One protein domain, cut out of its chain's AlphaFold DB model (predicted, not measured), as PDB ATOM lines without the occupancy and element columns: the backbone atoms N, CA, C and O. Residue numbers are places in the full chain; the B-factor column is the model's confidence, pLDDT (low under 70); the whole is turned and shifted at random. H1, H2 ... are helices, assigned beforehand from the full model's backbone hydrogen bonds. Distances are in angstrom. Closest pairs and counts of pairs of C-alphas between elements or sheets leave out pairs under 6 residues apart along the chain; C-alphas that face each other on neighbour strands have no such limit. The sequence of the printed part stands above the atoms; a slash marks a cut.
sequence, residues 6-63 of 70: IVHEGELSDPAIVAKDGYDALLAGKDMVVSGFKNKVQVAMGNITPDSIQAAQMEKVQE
ATOM      1  N   ILE A   6     200.260 206.439 261.425       93.81
ATOM      2  CA  ILE A   6     200.053 204.989 261.541       93.81
ATOM      3  C   ILE A   6     199.139 204.402 260.455       93.81
ATOM      4  O   ILE A   6     199.305 203.240 260.101       93.81
ATOM      5  N   VAL A   7     198.198 205.180 259.909       92.25
ATOM      6  CA  VAL A   7     197.312 204.720 258.826       92.25
ATOM      7  C   VAL A   7     198.044 204.698 257.485       92.25
ATOM      8  O   VAL A   7     197.812 203.799 256.680       92.25
ATOM      9  N   HIS A   8     198.934 205.661 257.246       91.12
ATOM     10  CA  HIS A   8     199.633 205.809 255.968       91.12
ATOM     11  C   HIS A   8     200.978 205.077 255.889       91.12
ATOM     12  O   HIS A   8     201.343 204.574 254.828       91.12
ATOM     13  N   GLU A   9     201.725 205.039 256.989       92.62
ATOM     14  CA  GLU A   9     203.116 204.565 257.052       92.62
ATOM     15  C   GLU A   9     203.281 203.363 257.994       92.62
ATOM     16  O   GLU A   9     204.331 202.720 258.015       92.62
ATOM     17  N   GLY A  10     202.259 203.057 258.799       87.38
ATOM     18  CA  GLY A  10     202.313 201.991 259.788       87.38
ATOM     19  C   GLY A  10     202.224 200.593 259.178       87.38
ATOM     20  O   GLY A  10     201.422 200.313 258.290       87.38
ATOM     21  N   GLU A  11     203.006 199.666 259.730       90.88
ATOM     22  CA  GLU A  11     202.861 198.235 259.457       90.88
ATOM     23  C   GLU A  11     201.705 197.651 260.275       90.88
ATOM     24  O   GLU A  11     201.885 197.184 261.408       90.88
ATOM     25  N   LEU A  12     200.502 197.693 259.707       91.44
ATOM     26  CA  LEU A  12     199.319 197.078 260.300       91.44
ATOM     27  C   LEU A  12     199.304 195.559 260.071       91.44
ATOM     28  O   LEU A  12     199.831 195.043 259.087       91.44
ATOM     29  N   SER A  13     198.698 194.831 261.010       93.38
ATOM     30  CA  SER A  13     198.524 193.378 260.888       93.38
ATOM     31  C   SER A  13     197.502 193.036 259.800       93.38
ATOM     32  O   SER A  13     196.548 193.785 259.594       93.38
ATOM     33  N   ASP A  14     197.674 191.885 259.146       95.12
ATOM     34  CA  ASP A  14     196.721 191.390 258.147       95.12
ATOM     35  C   ASP A  14     195.324 191.203 258.780       95.12
ATOM     36  O   ASP A  14     195.187 190.435 259.745       95.12
ATOM     37  N   PRO A  15     194.275 191.866 258.255       95.38
ATOM     38  CA  PRO A  15     192.931 191.783 258.814       95.38
ATOM     39  C   PRO A  15     192.351 190.363 258.807       95.38
ATOM     40  O   PRO A  15     191.589 190.023 259.714       95.38
ATOM     41  N   ALA A  16     192.709 189.512 257.838       97.75
ATOM     42  CA  ALA A  16     192.218 188.135 257.776       97.75
ATOM     43  C   ALA A  16     192.761 187.292 258.939       97.75
ATOM     44  O   ALA A  16     192.027 186.505 259.540       97.75
ATOM     45  N   ILE A  17     194.034 187.493 259.292       96.38
ATOM     46  CA  ILE A  17     194.668 186.820 260.429       96.38
ATOM     47  C   ILE A  17     194.064 187.310 261.746       96.38
ATOM     48  O   ILE A  17     193.689 186.494 262.583       96.38
ATOM     49  N   VAL A  18     193.893 188.626 261.901       96.94
ATOM     50  CA  VAL A  18     193.282 189.213 263.103       96.94
ATOM     51  C   VAL A  18     191.859 188.685 263.318       96.94
ATOM     52  O   VAL A  18     191.504 188.302 264.434       96.94
ATOM     53  N   ALA A  19     191.054 188.614 262.253       97.75
ATOM     54  CA  ALA A  19     189.696 188.083 262.318       97.75
ATOM     55  C   ALA A  19     189.671 186.596 262.694       97.75
ATOM     56  O   ALA A  19     188.864 186.186 263.532       97.75
ATOM     57  N   LYS A  20     190.574 185.793 262.117       97.88
ATOM     58  CA  LYS A  20     190.698 184.370 262.442       97.88
ATOM     59  C   LYS A  20     191.080 184.153 263.907       97.88
ATOM     60  O   LYS A  20     190.414 183.381 264.587       97.88
ATOM     61  N   ASP A  21     192.089 184.867 264.407       97.88
ATOM     62  CA  ASP A  21     192.516 184.774 265.809       97.88
ATOM     63  C   ASP A  21     191.368 185.123 266.771       97.88
ATOM     64  O   ASP A  21     191.188 184.462 267.797       97.88
ATOM     65  N   GLY A  22     190.572 186.144 266.432       97.81
ATOM     66  CA  GLY A  22     189.372 186.521 267.181       97.81
ATOM     67  C   GLY A  22     188.298 185.431 267.180       97.81
ATOM     68  O   GLY A  22     187.740 185.114 268.230       97.81
ATOM     69  N   TYR A  23     188.039 184.822 266.021       98.12
ATOM     70  CA  TYR A  23     187.077 183.728 265.884       98.12
ATOM     71  C   TYR A  23     187.501 182.478 266.666       98.12
ATOM     72  O   TYR A  23     186.706 181.919 267.423       98.12
ATOM     73  N   ASP A  24     188.766 182.075 266.556       98.19
ATOM     74  CA  ASP A  24     189.303 180.919 267.276       98.19
ATOM     75  C   ASP A  24     189.277 181.152 268.799       98.19
ATOM     76  O   ASP A  24     188.966 180.242 269.572       98.19
ATOM     77  N   ALA A  25     189.560 182.379 269.253       98.19
ATOM     78  CA  ALA A  25     189.455 182.750 270.663       98.19
ATOM     79  C   ALA A  25     188.011 182.677 271.178       98.19
ATOM     80  O   ALA A  25     187.785 182.134 272.263       98.19
ATOM     81  N   LEU A  26     187.049 183.154 270.382       97.75
ATOM     82  CA  LEU A  26     185.623 183.065 270.685       97.75
ATOM     83  C   LEU A  26     185.174 181.604 270.832       97.75
ATOM     84  O   LEU A  26     184.542 181.256 271.827       97.75
ATOM     85  N   LEU A  27     185.536 180.735 269.881       98.31
ATOM     86  CA  LEU A  27     185.201 179.307 269.941       98.31
ATOM     87  C   LEU A  27     185.854 178.590 271.129       98.31
ATOM     88  O   LEU A  27     185.280 177.652 271.678       98.31
ATOM     89  N   ALA A  28     187.036 179.040 271.548       98.19
ATOM     90  CA  ALA A  28     187.728 178.530 272.726       98.19
ATOM     91  C   ALA A  28     187.175 179.079 274.057       98.19
ATOM     92  O   ALA A  28     187.723 178.751 275.111       98.19
ATOM     93  N   GLY A  29     186.136 179.924 274.030       98.06
ATOM     94  CA  GLY A  29     185.540 180.527 275.224       98.06
ATOM     95  C   GLY A  29     186.442 181.548 275.925       98.06
ATOM     96  O   GLY A  29     186.292 181.766 277.125       98.06
ATOM     97  N   LYS A  30     187.401 182.145 275.205       97.88
ATOM     98  CA  LYS A  30     188.277 183.191 275.747       97.88
ATOM     99  C   LYS A  30     187.553 184.535 275.740       97.88
ATOM    100  O   LYS A  30     186.845 184.861 274.793       97.88
ATOM    101  N   ASP A  31     187.785 185.326 276.777       96.75
ATOM    102  CA  ASP A  31     187.249 186.676 276.956       96.75
ATOM    103  C   ASP A  31     187.971 187.725 276.095       96.75
ATOM    104  O   ASP A  31     187.351 188.684 275.638       96.75
ATOM    105  N   MET A  32     189.269 187.536 275.826       95.81
ATOM    106  CA  MET A  32     190.052 188.411 274.950       95.81
ATOM    107  C   MET A  32     191.194 187.681 274.226       95.81
ATOM    108  O   MET A  32     191.690 186.639 274.661       95.81
ATOM    109  N   VAL A  33     191.670 188.267 273.123       96.75
ATOM    110  CA  VAL A  33     192.889 187.831 272.427       96.75
ATOM    111  C   VAL A  33     193.665 189.026 271.882       96.75
ATOM    112  O   VAL A  33     193.101 189.945 271.298       96.75
ATOM    113  N   VAL A  34     194.988 188.995 272.048       96.62
ATOM    114  CA  VAL A  34     195.916 189.895 271.345       96.62
ATOM    115  C   VAL A  34     196.499 189.124 270.162       96.62
ATOM    116  O   VAL A  34     197.273 188.185 270.382       96.62
ATOM    117  N   SER A  35     196.090 189.478 268.942       96.56
ATOM    118  CA  SER A  35     196.535 188.832 267.697       96.56
ATOM    119  C   SER A  35     197.961 189.250 267.331       96.56
ATOM    120  O   SER A  35     198.294 190.433 267.384       96.56
ATOM    121  N   GLY A  36     198.801 188.279 266.960       94.31
ATOM    122  CA  GLY A  36     200.192 188.502 266.546       94.31
ATOM    123  C   GLY A  36     201.210 188.642 267.691       94.31
ATOM    124  O   GLY A  36     200.937 189.199 268.754       94.31
ATOM    125  N   PHE A  37     202.434 188.146 267.472       93.38
ATOM    126  CA  PHE A  37     203.504 188.164 268.483       93.38
ATOM    127  C   PHE A  37     203.977 189.586 268.832       93.38
ATOM    128  O   PHE A  37     204.088 189.920 270.010       93.38
ATOM    129  N   LYS A  38     204.187 190.445 267.822       92.44
ATOM    130  CA  LYS A  38     204.607 191.851 267.997       92.44
ATOM    131  C   LYS A  38     203.641 192.612 268.913       92.44
ATOM    132  O   LYS A  38     204.077 193.246 269.870       92.44
ATOM    133  N   ASN A  39     202.336 192.458 268.687       93.56
ATOM    134  CA  ASN A  39     201.302 193.116 269.486       93.56
ATOM    135  C   ASN A  39     201.272 192.589 270.929       93.56
ATOM    136  O   ASN A  39     201.139 193.375 271.862       93.56
ATOM    137  N   LYS A  40     201.457 191.276 271.143       94.75
ATOM    138  CA  LYS A  40     201.568 190.704 272.500       94.75
ATOM    139  C   LYS A  40     202.733 191.316 273.280       94.75
ATOM    140  O   LYS A  40     202.555 191.694 274.434       94.75
ATOM    141  N   VAL A  41     203.903 191.442 272.646       95.88
ATOM    142  CA  VAL A  41     205.078 192.084 273.259       95.88
ATOM    143  C   VAL A  41     204.799 193.559 273.548       95.88
ATOM    144  O   VAL A  41     205.098 194.031 274.642       95.88
ATOM    145  N   GLN A  42     204.177 194.277 272.611       93.88
ATOM    146  CA  GLN A  42     203.832 195.687 272.788       93.88
ATOM    147  C   GLN A  42     202.874 195.911 273.969       93.88
ATOM    148  O   GLN A  42     203.100 196.821 274.761       93.88
ATOM    149  N   VAL A  43     201.851 195.066 274.133       94.94
ATOM    150  CA  VAL A  43     200.927 195.131 275.280       94.94
ATOM    151  C   VAL A  43     201.660 194.860 276.594       94.94
ATOM    152  O   VAL A  43     201.488 195.602 277.558       94.94
ATOM    153  N   ALA A  44     202.519 193.836 276.633       95.81
ATOM    154  CA  ALA A  44     203.293 193.517 277.830       95.81
ATOM    155  C   ALA A  44     204.216 194.675 278.248       95.81
ATOM    156  O   ALA A  44     204.264 195.023 279.426       95.81
ATOM    157  N   MET A  45     204.896 195.304 277.283       95.06
ATOM    158  CA  MET A  45     205.722 196.490 277.530       95.06
ATOM    159  C   MET A  45     204.885 197.700 277.956       95.06
ATOM    160  O   MET A  45     205.313 198.459 278.823       95.06
ATOM    161  N   GLY A  46     203.687 197.874 277.390       94.56
ATOM    162  CA  GLY A  46     202.766 198.947 277.769       94.56
ATOM    163  C   GLY A  46     202.401 198.901 279.252       94.56
ATOM    164  O   GLY A  46     202.450 199.924 279.919       94.56
ATOM    165  N   ASN A  47     202.170 197.706 279.801       93.94
ATOM    166  CA  ASN A  47     201.797 197.527 281.210       93.94
ATOM    167  C   ASN A  47     202.888 197.917 282.224       93.94
ATOM    168  O   ASN A  47     202.596 198.049 283.409       93.94
ATOM    169  N   ILE A  48     204.142 198.053 281.786       95.62
ATOM    170  CA  ILE A  48     205.274 198.449 282.641       95.62
ATOM    171  C   ILE A  48     205.827 199.833 282.284       95.62
ATOM    172  O   ILE A  48     206.749 200.320 282.940       95.62
ATOM    173  N   THR A  49     205.301 200.458 281.231       96.12
ATOM    174  CA  THR A  49     205.743 201.771 280.763       96.12
ATOM    175  C   THR A  49     204.891 202.853 281.431       96.12
ATOM    176  O   THR A  49     203.673 202.724 281.434       96.12
ATOM    177  N   PRO A  50     205.483 203.936 281.970       97.81
ATOM    178  CA  PRO A  50     204.708 205.052 282.507       97.81
ATOM    179  C   PRO A  50     203.773 205.689 281.468       97.81
ATOM    180  O   PRO A  50     204.190 205.949 280.334       97.81
ATOM    181  N   ASP A  51     202.560 206.047 281.893       96.88
ATOM    182  CA  ASP A  51     201.512 206.611 281.030       96.88
ATOM    183  C   ASP A  51     201.969 207.843 280.239       96.88
ATOM    184  O   ASP A  51     201.628 207.991 279.070       96.88
ATOM    185  N   SER A  52     202.783 208.720 280.837       97.56
ATOM    186  CA  SER A  52     203.296 209.920 280.160       97.56
ATOM    187  C   SER A  52     204.166 209.587 278.947       97.56
ATOM    188  O   SER A  52     204.092 210.258 277.919       97.56
ATOM    189  N   ILE A  53     204.962 208.521 279.041       97.31
ATOM    190  CA  ILE A  53     205.807 208.043 277.946       97.31
ATOM    191  C   ILE A  53     204.939 207.364 276.887       97.31
ATOM    192  O   ILE A  53     205.119 207.615 275.696       97.31
ATOM    193  N   GLN A  54     203.980 206.535 277.308       96.44
ATOM    194  CA  GLN A  54     203.078 205.843 276.391       96.44
ATOM    195  C   GLN A  54     202.196 206.830 275.610       96.44
ATOM    196  O   GLN A  54     202.038 206.682 274.397       96.44
ATOM    197  N   ALA A  55     201.695 207.878 276.269       96.38
ATOM    198  CA  ALA A  55     200.932 208.953 275.644       96.38
ATOM    199  C   ALA A  55     201.771 209.732 274.621       96.38
ATOM    200  O   ALA A  55     201.331 209.910 273.489       96.38
ATOM    201  N   ALA A  56     203.006 210.115 274.967       97.06
ATOM    202  CA  ALA A  56     203.907 210.806 274.041       97.06
ATOM    203  C   ALA A  56     204.287 209.940 272.823       97.06
ATOM    204  O   ALA A  56     204.461 210.448 271.715       97.06
ATOM    205  N   GLN A  57     204.415 208.620 272.997       95.06
ATOM    206  CA  GLN A  57     204.611 207.698 271.873       95.06
ATOM    207  C   GLN A  57     203.356 207.596 271.001       95.06
ATOM    208  O   GLN A  57     203.470 207.634 269.777       95.06
ATOM    209  N   MET A  58     202.171 207.493 271.614       94.69
ATOM    210  CA  MET A  58     200.898 207.473 270.890       94.69
ATOM    211  C   MET A  58     200.677 208.759 270.091       94.69
ATOM    212  O   MET A  58     200.246 208.676 268.946       94.69
ATOM    213  N   GLU A  59     201.028 209.921 270.644       95.38
ATOM    214  CA  GLU A  59     200.981 211.206 269.940       95.38
ATOM    215  C   GLU A  59     201.821 211.164 268.658       95.38
ATOM    216  O   GLU A  59     201.301 211.401 267.571       95.38
ATOM    217  N   LYS A  60     203.088 210.748 268.755       94.31
ATOM    218  CA  LYS A  60     204.008 210.689 267.605       94.31
ATOM    219  C   LYS A  60     203.572 209.749 266.487       94.31
ATOM    220  O   LYS A  60     203.910 209.983 265.333       94.31
ATOM    221  N   VAL A  61     202.883 208.652 266.802       94.06
ATOM    222  CA  VAL A  61     202.421 207.709 265.766       94.06
ATOM    223  C   VAL A  61     201.048 208.081 265.204       94.06
ATOM    224  O   VAL A  61     200.697 207.619 264.120       94.06
ATOM    225  N   GLN A  62     200.278 208.906 265.918       95.25
ATOM    226  CA  GLN A  62     198.944 209.348 265.500       95.25
ATOM    227  C   GLN A  62     198.907 210.755 264.905       95.25
ATOM    228  O   GLN A  62     197.892 211.128 264.311       95.25
ATOM    229  N   GLU A  63     199.982 211.533 265.042       94.38
ATOM    230  CA  GLU A  63     200.112 212.833 264.390       94.38
ATOM    231  C   GLU A  63     199.885 212.710 262.870       94.38
ATOM    232  O   GLU A  63     200.110 211.639 262.291       94.38
TER     233      GLU A  63
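AT A GLANCE: This is residues 6 to 63 of the 70 residues of an uncharacterized protein of Pedobacter sp. BMA (UniProt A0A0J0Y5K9). The chain goes once round a flat, open loop: H1 is at one end, H3 at the other, and H2 sits between them, with none of the three helices packed on another. Residues 9 to 14 run along the side opposite H2, and the last printed residue comes back near the first. The printed part has 58 residues with three named helices, H1, H2 and H3 in chain order, and no named strand; the class is all helix. It is loose, with a radius of gyration of the C-alphas of 13.8 A, and spans 37 by 28 by 15 A.

IN THESE COORDINATES: Start at C-alpha 6, at (200.053, 204.989, 261.541), and go on to C-alpha 15 at (192.931, 191.783, 258.814). There H1 begins, residues 15 to 27, 18.4 A from first to last C-alpha. Next find H2, residues 37 to 46, 14.2 A long, beginning at (203.504, 188.164, 268.483). H3 is residues 51 to 62, 16.0 A long; its last C-alpha is at (198.944, 209.348, 265.500).

HOW THE PARTS SIT: Look first at H1, which is apart from H2 and from H3. H2 and H3 are close but not clearly touching: their closest C-alphas, those of Gly 46 and Gln 54, are 7.0 A apart. They run opposite ways at a steep tilt of 44 degrees. In H1, H2 and H3 every O i to N i+4 pair is within hydrogen-bond range.

THE WHOLE: The C-alphas farthest apart, those of Ala 28 and Glu 63, are 37.4 A apart, while those of Ile 6 and Glu 63 are 8.3 A apart. Residues 47 to 53, of which 51 to 53 belong to H3, stand free. The link from H1 to H2 is short and that from H2 to H3 is tight. The printed part has no cut, its mean pLDDT in this model is 95.5, and no printed residue is under 70.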